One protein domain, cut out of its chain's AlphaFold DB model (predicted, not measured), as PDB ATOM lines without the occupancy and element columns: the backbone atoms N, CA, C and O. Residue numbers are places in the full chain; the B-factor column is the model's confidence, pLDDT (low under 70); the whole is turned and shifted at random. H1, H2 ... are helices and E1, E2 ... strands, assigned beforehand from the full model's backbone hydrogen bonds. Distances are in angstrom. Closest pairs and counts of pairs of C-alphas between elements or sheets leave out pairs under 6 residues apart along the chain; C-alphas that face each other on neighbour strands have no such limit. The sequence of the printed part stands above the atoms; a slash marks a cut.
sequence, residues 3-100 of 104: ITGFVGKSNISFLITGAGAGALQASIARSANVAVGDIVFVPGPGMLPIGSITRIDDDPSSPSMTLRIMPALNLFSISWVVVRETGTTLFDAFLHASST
ATOM      1  N   ILE A   3      21.560 -14.415  36.872       85.69
ATOM      2  CA  ILE A   3      20.734 -13.757  35.851       85.69
ATOM      3  C   ILE A   3      21.540 -13.609  34.564       85.69
ATOM      4  O   ILE A   3      22.749 -13.389  34.613       85.69
ATOM      5  N   THR A   4      20.883 -13.722  33.416       88.62
ATOM      6  CA  THR A   4      21.524 -13.440  32.128       88.62
ATOM      7  C   THR A   4      21.677 -11.934  31.959       88.62
ATOM      8  O   THR A   4      20.732 -11.184  32.207       88.62
ATOM      9  N   GLY A   5      22.851 -11.497  31.523       89.44
ATOM     10  CA  GLY A   5      23.116 -10.114  31.160       89.44
ATOM     11  C   GLY A   5      23.978 -10.001  29.916       89.44
ATOM     12  O   GLY A   5      24.484 -10.996  29.397       89.44
ATOM     13  N   PHE A   6      24.119  -8.771  29.443       90.38
ATOM     14  CA  PHE A   6      24.834  -8.440  28.220       90.38
ATOM     15  C   PHE A   6      25.707  -7.211  28.435       90.38
ATOM     16  O   PHE A   6      25.364  -6.334  29.228       90.38
ATOM     17  N   VAL A   7      26.821  -7.123  27.712       87.56
ATOM     18  CA  VAL A   7      27.704  -5.949  27.731       87.56
ATOM     19  C   VAL A   7      27.675  -5.217  26.399       87.56
ATOM     20  O   VAL A   7      27.835  -5.823  25.335       87.56
ATOM     21  N   GLY A   8      27.521  -3.892  26.496       71.19
ATOM     22  CA  GLY A   8      27.682  -2.962  25.383       71.19
ATOM     23  C   GLY A   8      26.746  -3.220  24.195       71.19
ATOM     24  O   GLY A   8      25.735  -3.911  24.293       71.19
ATOM     25  N   LYS A   9      27.093  -2.648  23.033       56.09
ATOM     26  CA  LYS A   9      26.366  -2.856  21.761       56.09
ATOM     27  C   LYS A   9      26.647  -4.217  21.116       56.09
ATOM     28  O   LYS A   9      25.864  -4.661  20.285       56.09
ATOM     29  N   SER A  10      27.748  -4.866  21.496       60.66
ATOM     30  CA  SER A  10      28.180  -6.164  20.958       60.66
ATOM     31  C   SER A  10      27.323  -7.337  21.446       60.66
ATOM     32  O   SER A  10      27.504  -8.453  20.970       60.66
ATOM     33  N   ASN A  11      26.392  -7.085  22.376       73.25
ATOM     34  CA  ASN A  11      25.387  -8.030  22.861       73.25
ATOM     35  C   ASN A  11      25.985  -9.366  23.342       73.25
ATOM     36  O   ASN A  11      25.420 -10.442  23.134       73.25
ATOM     37  N   ILE A  12      27.166  -9.296  23.965       86.19
ATOM     38  CA  ILE A  12      27.859 -10.477  24.478       86.19
ATOM     39  C   ILE A  12      27.121 -10.940  25.729       86.19
ATOM     40  O   ILE A  12      27.128 -10.236  26.737       86.19
ATOM     41  N   SER A  13      26.483 -12.105  25.645       89.00
ATOM     42  CA  SER A  13      25.700 -12.694  26.733       89.00
ATOM     43  C   SER A  13      26.591 -13.396  27.756       89.00
ATOM     44  O   SER A  13      27.493 -14.150  27.388       89.00
ATOM     45  N   PHE A  14      26.318 -13.185  29.041       90.75
ATOM     46  CA  PHE A  14      26.976 -13.876  30.148       90.75
ATOM     47  C   PHE A  14      26.064 -13.974  31.372       90.75
ATOM     48  O   PHE A  14      25.016 -13.335  31.462       90.75
ATOM     49  N   LEU A  15      26.475 -14.793  32.340       93.44
ATOM     50  CA  LEU A  15      25.760 -14.953  33.600       93.44
ATOM     51  C   LEU A  15      26.339 -14.024  34.664       93.44
ATOM     52  O   LEU A  15      27.523 -14.089  34.998       93.44
ATOM     53  N   ILE A  16      25.474 -13.185  35.221       93.75
ATOM     54  CA  ILE A  16      25.767 -12.329  36.365       93.75
ATOM     55  C   ILE A  16      25.408 -13.083  37.640       93.75
ATOM     56  O   ILE A  16      24.353 -13.714  37.754       93.75
ATOM     57  N   THR A  17      26.288 -12.973  38.623       94.56
ATOM     58  CA  THR A  17      26.174 -13.583  39.944       94.56
ATOM     59  C   THR A  17      26.430 -12.537  41.026       94.56
ATOM     60  O   THR A  17      27.157 -11.566  40.807       94.56
ATOM     61  N   GLY A  18      25.819 -12.712  42.196       91.69
ATOM     62  CA  GLY A  18      26.095 -11.865  43.355       91.69
ATOM     63  C   GLY A  18      27.421 -12.245  44.016       91.69
ATOM     64  O   GLY A  18      27.681 -13.426  44.228       91.69
ATOM     65  N   ALA A  19      28.223 -11.244  44.378       87.56
ATOM     66  CA  ALA A  19      29.505 -11.406  45.069       87.56
ATOM     67  C   ALA A  19      29.444 -11.037  46.569       87.56
ATOM     68  O   ALA A  19      30.469 -11.022  47.246       87.56
ATOM     69  N   GLY A  20      28.247 -10.742  47.093       86.62
ATOM     70  CA  GLY A  20      28.033 -10.250  48.460       86.62
ATOM     71  C   GLY A  20      28.028  -8.720  48.552       86.62
ATOM     72  O   GLY A  20      28.483  -8.036  47.643       86.62
ATOM     73  N   ALA A  21      27.450  -8.175  49.630       85.00
ATOM     74  CA  ALA A  21      27.356  -6.727  49.894       85.00
ATOM     75  C   ALA A  21      26.779  -5.877  48.734       85.00
ATOM     76  O   ALA A  21      27.136  -4.715  48.562       85.00
ATOM     77  N   GLY A  22      25.891  -6.456  47.919       84.88
ATOM     78  CA  GLY A  22      25.323  -5.794  46.739       84.88
ATOM     79  C   GLY A  22      26.245  -5.760  45.513       84.88
ATOM     80  O   GLY A  22      25.829  -5.266  44.472       84.88
ATOM     81  N   ALA A  23      27.461  -6.307  45.592       87.69
ATOM     82  CA  ALA A  23      28.373  -6.395  44.460       87.69
ATOM     83  C   ALA A  23      27.948  -7.486  43.467       87.69
ATOM     84  O   ALA A  23      27.430  -8.544  43.846       87.69
ATOM     85  N   LEU A  24      28.223  -7.236  42.189       93.69
ATOM     86  CA  LEU A  24      27.929  -8.142  41.086       93.69
ATOM     87  C   LEU A  24      29.229  -8.583  40.409       93.69
ATOM     88  O   LEU A  24      30.199  -7.827  40.322       93.69
ATOM     89  N   GLN A  25      29.242  -9.815  39.913       95.69
ATOM     90  CA  GLN A  25      30.356 -10.348  39.142       95.69
ATOM     91  C   GLN A  25      29.879 -11.291  38.038       95.69
ATOM     92  O   GLN A  25      28.804 -11.887  38.138       95.69
ATOM     93  N   ALA A  26      30.702 -11.470  37.014       95.25
ATOM     94  CA  ALA A  26      30.457 -12.429  35.942       95.25
ATOM     95  C   ALA A  26      31.755 -13.126  35.531       95.25
ATOM     96  O   ALA A  26      32.826 -12.535  35.631       95.25
ATOM     97  N   SER A  27      31.653 -14.364  35.053       94.56
ATOM     98  CA  SER A  27      32.765 -15.083  34.424       94.56
ATOM     99  C   SER A  27      32.504 -15.170  32.929       94.56
ATOM    100  O   SER A  27      31.424 -15.598  32.517       94.56
ATOM    101  N   ILE A  28      33.477 -14.763  32.120       93.62
ATOM    102  CA  ILE A  28      33.352 -14.700  30.662       93.62
ATOM    103  C   ILE A  28      34.609 -15.258  29.990       93.62
ATOM    104  O   ILE A  28      35.681 -15.294  30.593       93.62
ATOM    105  N   ALA A  29      34.484 -15.711  28.742       93.00
ATOM    106  CA  ALA A  29      35.626 -16.145  27.943       93.00
ATOM    107  C   ALA A  29      36.629 -14.999  27.763       93.00
ATOM    108  O   ALA A  29      36.225 -13.880  27.454       93.00
ATOM    109  N   ARG A  30      37.933 -15.282  27.878       91.12
ATOM    110  CA  ARG A  30      38.985 -14.271  27.662       91.12
ATOM    111  C   ARG A  30      38.914 -13.614  26.280       91.12
ATOM    112  O   ARG A  30      39.261 -12.451  26.132       91.12
ATOM    113  N   SER A  31      38.473 -14.348  25.261       91.06
ATOM    114  CA  SER A  31      38.333 -13.828  23.896       91.06
ATOM    115  C   SER A  31      37.182 -12.828  23.725       91.06
ATOM    116  O   SER A  31      37.033 -12.258  22.644       91.06
ATOM    117  N   ALA A  32      36.349 -12.620  24.752       90.19
ATOM    118  CA  ALA A  32      35.265 -11.654  24.698       90.19
ATOM    119  C   ALA A  32      35.808 -10.220  24.680       90.19
ATOM    120  O   ALA A  32      36.626  -9.831  25.509       90.19
ATOM    121  N   ASN A  33      35.302  -9.418  23.746       89.50
ATOM    122  CA  ASN A  33      35.671  -8.015  23.620       89.50
ATOM    123  C   ASN A  33      34.854  -7.158  24.599       89.50
ATOM    124  O   ASN A  33      33.758  -6.708  24.259       89.50
ATOM    125  N   VAL A  34      35.371  -6.986  25.816       91.75
ATOM    126  CA  VAL A  34      34.786  -6.151  26.877       91.75
ATOM    127  C   VAL A  34      35.858  -5.262  27.500       91.75
ATOM    128  O   VAL A  34      37.031  -5.637  27.559       91.75
ATOM    129  N   ALA A  35      35.459  -4.095  27.993       93.50
ATOM    130  CA  ALA A  35      36.348  -3.114  28.598       93.50
ATOM    131  C   ALA A  35      35.810  -2.585  29.935       93.50
ATOM    132  O   ALA A  35      34.611  -2.594  30.219       93.50
ATOM    133  N   VAL A  36      36.719  -2.079  30.772       95.38
ATOM    134  CA  VAL A  36      36.336  -1.293  31.953       95.38
ATOM    135  C   VAL A  36      35.584  -0.040  31.495       95.38
ATOM    136  O   VAL A  36      36.004   0.635  30.559       95.38
ATOM    137  N   GLY A  37      34.478   0.267  32.169       94.56
ATOM    138  CA  GLY A  37      33.551   1.338  31.808       94.56
ATOM    139  C   GLY A  37      32.371   0.875  30.954       94.56
ATOM    140  O   GLY A  37      31.387   1.610  30.854       94.56
ATOM    141  N   ASP A  38      32.410  -0.338  30.396       93.62
ATOM    142  CA  ASP A  38      31.275  -0.868  29.647       93.62
ATOM    143  C   ASP A  38      30.036  -1.014  30.534       93.62
ATOM    144  O   ASP A  38      30.104  -1.464  31.684       93.62
ATOM    145  N   ILE A  39      28.882  -0.666  29.963       93.75
ATOM    146  CA  ILE A  39      27.589  -0.792  30.630       93.75
ATOM    147  C   ILE A  39      27.084  -2.229  30.512       93.75
ATOM    148  O   ILE A  39      27.093  -2.827  29.431       93.75
ATOM    149  N   VAL A  40      26.620  -2.751  31.644       93.69
ATOM    150  CA  VAL A  40      25.996  -4.066  31.763       93.69
ATOM    151  C   VAL A  40      24.483  -3.907  31.758       93.69
ATOM    152  O   VAL A  40      23.921  -3.125  32.529       93.69
ATOM    153  N   PHE A  41      23.830  -4.701  30.920       91.56
ATOM    154  CA  PHE A  41      22.391  -4.720  30.729       91.56
ATOM    155  C   PHE A  41      21.804  -6.079  31.099       91.56
ATOM    156  O   PHE A  41      22.484  -7.101  31.034       91.56
ATOM    157  N   VAL A  42      20.519  -6.100  31.433       89.25
ATOM    158  CA  VAL A  42      19.724  -7.328  31.583       89.25
ATOM    159  C   VAL A  42      18.543  -7.309  30.612       89.25
ATOM    160  O   VAL A  42      18.152  -6.225  30.154       89.25
ATOM    161  N   PRO A  43      17.958  -8.478  30.277       82.75
ATOM    162  CA  PRO A  43      16.720  -8.525  29.514       82.75
ATOM    163  C   PRO A  43      15.660  -7.603  30.128       82.75
ATOM    164  O   PRO A  43      15.500  -7.549  31.346       82.75
ATOM    165  N   GLY A  44      14.927  -6.888  29.277       75.94
ATOM    166  CA  GLY A  44      13.864  -5.981  29.699       75.94
ATOM    167  C   GLY A  44      13.540  -4.940  28.629       75.94
ATOM    168  O   GLY A  44      14.355  -4.718  27.725       75.94
ATOM    169  N   PRO A  45      12.371  -4.278  28.711       70.31
ATOM    170  CA  PRO A  45      12.046  -3.161  27.833       70.31
ATOM    171  C   PRO A  45      13.155  -2.104  27.862       70.31
ATOM    172  O   PRO A  45      13.508  -1.600  28.925       70.31
ATOM    173  N   GLY A  46      13.706  -1.788  26.689       74.38
ATOM    174  CA  GLY A  46      14.746  -0.769  26.546       74.38
ATOM    175  C   GLY A  46      16.154  -1.177  26.993       74.38
ATOM    176  O   GLY A  46      16.981  -0.284  27.110       74.38
ATOM    177  N   MET A  47      16.433  -2.474  27.208       80.00
ATOM    178  CA  MET A  47      17.711  -2.989  27.739       80.00
ATOM    179  C   MET A  47      18.077  -2.318  29.068       80.00
ATOM    180  O   MET A  47      18.727  -1.277  29.104       80.00
ATOM    181  N   LEU A  48      17.641  -2.908  30.180       86.69
ATOM    182  CA  LEU A  48      17.762  -2.285  31.498       86.69
ATOM    183  C   LEU A  48      19.236  -2.228  31.938       86.69
ATOM    184  O   LEU A  48      19.828  -3.292  32.142       86.69
ATOM    185  N   PRO A  49      19.838  -1.034  32.108       90.31
ATOM    186  CA  PRO A  49      21.199  -0.919  32.612       90.31
ATOM    187  C   PRO A  49      21.216  -1.234  34.109       90.31
ATOM    188  O   PRO A  49      20.463  -0.647  34.886       90.31
ATOM    189  N   ILE A  50      22.086  -2.151  34.521       91.44
ATOM    190  CA  ILE A  50      22.203  -2.571  35.926       91.44
ATOM    191  C   ILE A  50      23.507  -2.124  36.578       91.44
ATOM    192  O   ILE A  50      23.618  -2.147  37.802       91.44
ATOM    193  N   GLY A  51      24.493  -1.711  35.786       93.50
ATOM    194  CA  GLY A  51      25.805  -1.349  36.296       93.50
ATOM    195  C   GLY A  51      26.839  -1.142  35.206       93.50
ATOM    196  O   GLY A  51      26.524  -1.146  34.017       93.50
ATOM    197  N   SER A  52      28.086  -0.980  35.633       94.69
ATOM    198  CA  SER A  52      29.242  -0.874  34.741       94.69
ATOM    199  C   SER A  52      30.383  -1.764  35.214       94.69
ATOM    200  O   SER A  52      30.511  -2.053  36.408       94.69
ATOM    201  N   ILE A  53      31.208  -2.217  34.272       95.31
ATOM    202  CA  ILE A  53      32.425  -2.967  34.581       95.31
ATOM    203  C   ILE A  53      33.432  -2.006  35.211       95.31
ATOM    204  O   ILE A  53      33.846  -1.037  34.581       95.31
ATOM    205  N   THR A  54      33.867  -2.287  36.435       96.12
ATOM    206  CA  THR A  54      34.885  -1.482  37.131       96.12
ATOM    207  C   THR A  54      36.252  -2.139  37.150       96.12
ATOM    208  O   THR A  54      37.260  -1.451  37.292       96.12
ATOM    209  N   ARG A  55      36.307  -3.466  37.001       96.38
ATOM    210  CA  ARG A  55      37.559  -4.221  36.962       96.38
ATOM    211  C   ARG A  55      37.385  -5.517  36.182       96.38
ATOM    212  O   ARG A  55      36.323  -6.134  36.227       96.38
ATOM    213  N   ILE A  56      38.456  -5.927  35.515       96.38
ATOM    214  CA  ILE A  56      38.584  -7.228  34.864       96.38
ATOM    215  C   ILE A  56      39.760  -7.936  35.538       96.38
ATOM    216  O   ILE A  56      40.886  -7.445  35.502       96.38
ATOM    217  N   ASP A  57      39.471  -9.045  36.209       95.94
ATOM    218  CA  ASP A  57      40.465  -9.939  36.791       95.94
ATOM    219  C   ASP A  57      40.808 -11.003  35.731       95.94
ATOM    220  O   ASP A  57      39.991 -11.888  35.450       95.94
ATOM    221  N   ASP A  58      41.991 -10.893  35.121       93.31
ATOM    222  CA  ASP A  58      42.480 -11.792  34.066       93.31
ATOM    223  C   ASP A  58      43.732 -12.551  34.536       93.31
ATOM    224  O   ASP A  58      44.778 -11.951  34.790       93.31
ATOM    225  N   ASP A  59      43.619 -13.873  34.678       92.19
ATOM    226  CA  ASP A  59      44.741 -14.770  34.980       92.19
ATOM    227  C   ASP A  59      45.153 -15.491  33.697       92.19
ATOM    228  O   ASP A  59      44.422 -16.404  33.305       92.19
ATOM    229  N   PRO A  60      46.309 -15.174  33.074       89.75
ATOM    230  CA  PRO A  60      46.699 -15.671  31.750       89.75
ATOM    231  C   PRO A  60      46.678 -17.201  31.619       89.75
ATOM    232  O   PRO A  60      46.523 -17.712  30.510       89.75
ATOM    233  N   SER A  61      46.771 -17.941  32.725       93.56
ATOM    234  CA  SER A  61      46.698 -19.406  32.730       93.56
ATOM    235  C   SER A  61      45.275 -19.974  32.581       93.56
ATOM    236  O   SER A  61      45.105 -21.146  32.251       93.56
ATOM    237  N   SER A  62      44.249 -19.146  32.775       93.88
ATOM    238  CA  SER A  62      42.838 -19.534  32.812       93.88
ATOM    239  C   SER A  62      42.102 -19.153  31.518       93.88
ATOM    240  O   SER A  62      42.344 -18.080  30.990       93.88
ATOM    241  N   PRO A  63      41.179 -19.955  30.960       94.19
ATOM    242  CA  PRO A  63      40.456 -19.597  29.727       94.19
ATOM    243  C   PRO A  63      39.361 -18.529  29.932       94.19
ATOM    244  O   PRO A  63      38.754 -18.051  28.966       94.19
ATOM    245  N   SER A  64      39.087 -18.165  31.183       94.81
ATOM    246  CA  SER A  64      38.046 -17.224  31.586       94.81
ATOM    247  C   SER A  64      38.608 -16.070  32.405       94.81
ATOM    248  O   SER A  64      39.537 -16.256  33.187       94.81
ATOM    249  N   MET A  65      37.968 -14.910  32.291       95.75
ATOM    250  CA  MET A  65      38.222 -13.732  33.118       95.75
ATOM    251  C   MET A  65      37.001 -13.401  33.976       95.75
ATOM    252  O   MET A  65      35.860 -13.683  33.594       95.75
ATOM    253  N   THR A  66      37.241 -12.795  35.139       95.81
ATOM    254  CA  THR A  66      36.173 -12.361  36.048       95.81
ATOM    255  C   THR A  66      35.939 -10.864  35.910       95.81
ATOM    256  O   THR A  66      36.842 -10.054  36.092       95.81
ATOM    257  N   LEU A  67      34.699 -10.483  35.630       95.56
ATOM    258  CA  LEU A  67      34.253  -9.097  35.588       95.56
ATOM    259  C   LEU A  67      33.752  -8.687  36.972       95.56
ATOM    260  O   LEU A  67      32.900  -9.365  37.549       95.56
ATOM    261  N   ARG A  68      34.235  -7.554  37.485       96.19
ATOM    262  CA  ARG A  68      33.666  -6.873  38.653       96.19
ATOM    263  C   ARG A  68      32.739  -5.776  38.168       96.19
ATOM    264  O   ARG A  68      33.149  -4.910  37.395       96.19
ATOM    265  N   ILE A  69      31.493  -5.831  38.620       95.12
ATOM    266  CA  ILE A  69      30.425  -4.962  38.142       95.12
ATOM    267  C   ILE A  69      29.938  -4.124  39.320       95.12
ATOM    268  O   ILE A  69      29.475  -4.659  40.331       95.12
ATOM    269  N   MET A  70      30.041  -2.804  39.181       93.94
ATOM    270  CA  MET A  70      29.446  -1.864  40.124       93.94
ATOM    271  C   MET A  70      27.981  -1.643  39.742       93.94
ATOM    272  O   MET A  70      27.726  -1.219  38.609       93.94
ATOM    273  N   PRO A  71      27.023  -1.897  40.651       92.94
ATOM    274  CA  PRO A  71      25.624  -1.575  40.407       92.94
ATOM    275  C   PRO A  71      25.432  -0.085  40.114       92.94
ATOM    276  O   PRO A  71      26.042   0.767  40.755       92.94
ATOM    277  N   ALA A  72      24.541   0.241  39.178       91.25
ATOM    278  CA  ALA A  72      24.219   1.630  38.829       91.25
ATOM    279  C   ALA A  72      23.476   2.377  39.954       91.25
ATOM    280  O   ALA A  72      23.361   3.599  39.932       91.25
ATOM    281  N   LEU A  73      22.948   1.635  40.925       89.75
ATOM    282  CA  LEU A  73      22.131   2.136  42.017       89.75
ATOM    283  C   LEU A  73      22.474   1.399  43.311       89.75
ATOM    284  O   LEU A  73      22.727   0.194  43.314       89.75
ATOM    285  N   ASN A  74      22.468   2.129  44.424       89.38
ATOM    286  CA  ASN A  74      22.685   1.545  45.739       89.38
ATOM    287  C   ASN A  74      21.412   0.823  46.204       89.38
ATOM    288  O   ASN A  74      20.411   1.459  46.537       89.38
ATOM    289  N   LEU A  75      21.465  -0.511  46.257       88.25
ATOM    290  CA  LEU A  75      20.338  -1.355  46.661       88.25
ATOM    291  C   LEU A  75      19.874  -1.093  48.105       88.25
ATOM    292  O   LEU A  75      18.701  -1.286  48.409       88.25
ATOM    293  N   PHE A  76      20.758  -0.609  48.981       90.50
ATOM    294  CA  PHE A  76      20.450  -0.363  50.396       90.50
ATOM    295  C   PHE A  76      19.692   0.945  50.647       90.50
ATOM    296  O   PHE A  76      19.219   1.172  51.756       90.50
ATOM    297  N   SER A  77      19.573   1.807  49.635       92.62
ATOM    298  CA  SER A  77      18.821   3.065  49.720       92.62
ATOM    299  C   SER A  77      17.459   3.016  49.020       92.62
ATOM    300  O   SER A  77      16.780   4.036  48.935       92.62
ATOM    301  N   ILE A  78      17.061   1.863  48.478       91.00
ATOM    302  CA  ILE A  78      15.808   1.728  47.729       91.00
ATOM    303  C   ILE A  78      14.632   1.557  48.690       91.00
ATOM    304  O   ILE A  78      14.646   0.665  49.534       91.00
ATOM    305  N   SER A  79      13.585   2.365  48.518       94.88
ATOM    306  CA  SER A  79      12.346   2.283  49.305       94.88
ATOM    307  C   SER A  79      11.180   1.611  48.575       94.88
ATOM    308  O   SER A  79      10.224   1.179  49.216       94.88
ATOM    309  N   TRP A  80      11.240   1.507  47.247       93.06
ATOM    310  CA  TRP A  80      10.216   0.867  46.426       93.06
ATOM    311  C   TRP A  80      10.833   0.245  45.175       93.06
ATOM    312  O   TRP A  80      11.871   0.686  44.687       93.06
ATOM    313  N   VAL A  81      10.172  -0.772  44.634       89.19
ATOM    314  CA  VAL A  81      10.575  -1.438  43.392       89.19
ATOM    315  C   VAL A  81       9.379  -1.564  42.462       89.19
ATOM    316  O   VAL A  81       8.242  -1.692  42.911       89.19
ATOM    317  N   VAL A  82       9.637  -1.545  41.156       85.88
ATOM    318  CA  VAL A  82       8.651  -1.933  40.144       85.88
ATOM    319  C   VAL A  82       9.028  -3.310  39.638       85.88
ATOM    320  O   VAL A  82      10.114  -3.504  39.090       85.88
ATOM    321  N   VAL A  83       8.117  -4.260  39.814       84.56
ATOM    322  CA  VAL A  83       8.250  -5.599  39.250       84.56
ATOM    323  C   VAL A  83       7.815  -5.535  37.791       84.56
ATOM    324  O   VAL A  83       6.730  -5.046  37.480       84.56
ATOM    325  N   ARG A  84       8.687  -5.992  36.891       75.38
ATOM    326  CA  ARG A  84       8.399  -6.090  35.459       75.38
ATOM    327  C   ARG A  84       8.518  -7.538  35.035       75.38
ATOM    328  O   ARG A  84       9.559  -8.161  35.233       75.38
ATOM    329  N   GLU A  85       7.475  -8.047  34.407       72.31
ATOM    330  CA  GLU A  85       7.535  -9.344  33.756       72.31
ATOM    331  C   GLU A  85       8.392  -9.233  32.499       72.31
ATOM    332  O   GLU A  85       8.166  -8.383  31.636       72.31
ATOM    333  N   THR A  86       9.414 -10.079  32.421       63.31
ATOM    334  CA  THR A  86      10.347 -10.110  31.298       63.31
ATOM    335  C   THR A  86      10.376 -11.531  30.735       63.31
ATOM    336  O   THR A  86      11.291 -12.298  31.010       63.31
ATOM    337  N   GLY A  87       9.329 -11.893  29.983       60.66
ATOM    338  CA  GLY A  87       9.193 -13.179  29.282       60.66
ATOM    339  C   GLY A  87       8.076 -14.106  29.798       60.66
ATOM    340  O   GLY A  87       7.780 -14.139  30.985       60.66
ATOM    341  N   THR A  88       7.504 -14.883  28.863       52.78
ATOM    342  CA  THR A  88       6.441 -15.928  28.943       52.78
ATOM    343  C   THR A  88       4.951 -15.564  28.995       52.78
ATOM    344  O   THR A  88       4.145 -16.456  28.756       52.78
ATOM    345  N   THR A  89       4.526 -14.304  29.120       54.12
ATOM    346  CA  THR A  89       3.073 -14.005  29.042       54.12
ATOM    347  C   THR A  89       2.456 -14.215  27.657       54.12
ATOM    348  O   THR A  89       1.259 -14.465  27.563       54.12
ATOM    349  N   LEU A  90       3.240 -14.184  26.572       55.84
ATOM    350  CA  LEU A  90       2.714 -14.468  25.227       55.84
ATOM    351  C   LEU A  90       2.273 -15.931  25.054       55.84
ATOM    352  O   LEU A  90       1.304 -16.181  24.342       55.84
ATOM    353  N   PHE A  91       2.944 -16.888  25.707       55.09
ATOM    354  CA  PHE A  91       2.558 -18.301  25.628       55.09
ATOM    355  C   PHE A  91       1.307 -18.590  26.467       55.09
ATOM    356  O   PHE A  91       0.384 -19.226  25.962       55.09
ATOM    357  N   ASP A  92       1.215 -18.052  27.687       55.31
ATOM    358  CA  ASP A  92       0.017 -18.214  28.524       55.31
ATOM    359  C   ASP A  92      -1.207 -17.491  27.943       55.31
ATOM    360  O   ASP A  92      -2.308 -18.044  27.949       55.31
ATOM    361  N   ALA A  93      -1.026 -16.296  27.368       58.16
ATOM    362  CA  ALA A  93      -2.100 -15.569  26.689       58.16
ATOM    363  C   ALA A  93      -2.593 -16.299  25.428       58.16
ATOM    364  O   ALA A  93      -3.798 -16.343  25.181       58.16
ATOM    365  N   PHE A  94      -1.690 -16.910  24.649       57.66
ATOM    366  CA  PHE A  94      -2.061 -17.737  23.498       57.66
ATOM    367  C   PHE A  94      -2.834 -18.996  23.924       57.66
ATOM    368  O   PHE A  94      -3.876 -19.302  23.345       57.66
ATOM    369  N   LEU A  95      -2.380 -19.692  24.972       59.12
ATOM    370  CA  LEU A  95      -3.061 -20.880  25.496       59.12
ATOM    371  C   LEU A  95      -4.453 -20.546  26.053       59.12
ATOM    372  O   LEU A  95      -5.415 -21.250  25.740       59.12
ATOM    373  N   HIS A  96      -4.602 -19.437  26.786       54.78
ATOM    374  CA  HIS A  96      -5.910 -18.970  27.260       54.78
ATOM    375  C   HIS A  96      -6.845 -18.571  26.110       54.78
ATOM    376  O   HIS A  96      -8.008 -18.967  26.115       54.78
ATOM    377  N   ALA A  97      -6.345 -17.857  25.095       56.34
ATOM    378  CA  ALA A  97      -7.144 -17.461  23.932       56.34
ATOM    379  C   ALA A  97      -7.595 -18.664  23.082       56.34
ATOM    380  O   ALA A  97      -8.716 -18.681  22.573       56.34
ATOM    381  N   SER A  98      -6.749 -19.693  22.958       55.12
ATOM    382  CA  SER A  98      -7.079 -20.933  22.239       55.12
ATOM    383  C   SER A  98      -8.056 -21.847  22.994       55.12
ATOM    384  O   SER A  98      -8.713 -22.678  22.375       55.12
ATOM    385  N   SER A  99      -8.198 -21.673  24.313       57.06
ATOM    386  CA  SER A  99      -9.085 -22.492  25.155       57.06
ATOM    387  C   SER A  99     -10.524 -21.963  25.216       57.06
ATOM    388  O   SER A  99     -11.425 -22.673  25.648       57.06
ATOM    389  N   THR A 100     -10.768 -20.728  24.765       53.81
ATOM    390  CA  THR A 100     -12.104 -20.104  24.749       53.81
ATOM    391  C   THR A 100     -12.911 -20.340  23.464       53.81
ATOM    392  O   THR A 100     -14.011 -19.807  23.342       53.81
TER     393      THR A 100
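AT A GLANCE: This is residues 3 to 100 of the 104 residues of an uncharacterized protein of Candidatus Kaiserbacteria bacterium CG17_big_fil_post_rev_8_21_14_2_50_51_7 (UniProt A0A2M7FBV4). A small closed barrel of six strands makes the body, and a long arm, ending in helix H1, leads away from it; residues 77 to 83 and 88 to 100 stick out. Round the barrel run E1, E2, E3, E6, E5, E4 and back to E1, each pair antiparallel. E1 E2 E3 and E4 E5 E6 are meanders, each strand the antiparallel neighbour of the one before; E1 to E4 and E3 to E6 are Greek keys, a meander of three plus a strand that pairs first with fourth. The 98 printed residues, with E1 to E6 and then H1 along the chain, are of mixed class and loose, with a radius of gyration of the C-alphas of 16.8 A and spans of 59 by 34 by 22 A.

HOW THE PARTS SIT: Start at E1, residues 3 to 7, a hairpin with E2, residues 12 to 20; N 5 and O 14 are 2.8 A apart, within hydrogen-bond range. E2 is staggered, pairing over residues 16 to 20 with E3, residues 23 to 29; look at N 17 and O 25, 2.8 A. E4, residues 39 to 42, is E1's other neighbour, with N 6 and O 41 at 2.8 A. E5, residues 48 to 57, bends by 61 degrees at residue 54; N 50 and O 40 of E4 are 2.9 A apart. E6, residues 64 to 71, is the antiparallel neighbour of E5, with N 54 and O 68 at 2.9 A, and of E3, with N 67 and O 26 at 2.8 A, both within hydrogen-bond range. H1, residues 89 to 99, is not on the barrel, and each of its O i to N i+4 pairs is within range.

IN THESE COORDINATES: Find C-alpha 3 at (20.734, -13.757, 35.851), where E1 begins its 13.2 A. E2 spans 24.0 A, E3 20.5 A, E4 10.3 A, E5 24.5 A and E6 21.8 A. H1 runs 15.3 A to C-alpha 99 at (-9.085, -22.492, 25.155).

THE WHOLE: The C-alphas farthest apart, of Pro 60 and Thr 100, are 59.4 A apart. The printed part has no cut; the link from E6 to H1, 17 residues, is long. Residues 9 to 10 and 86 to 100 have pLDDT under 70.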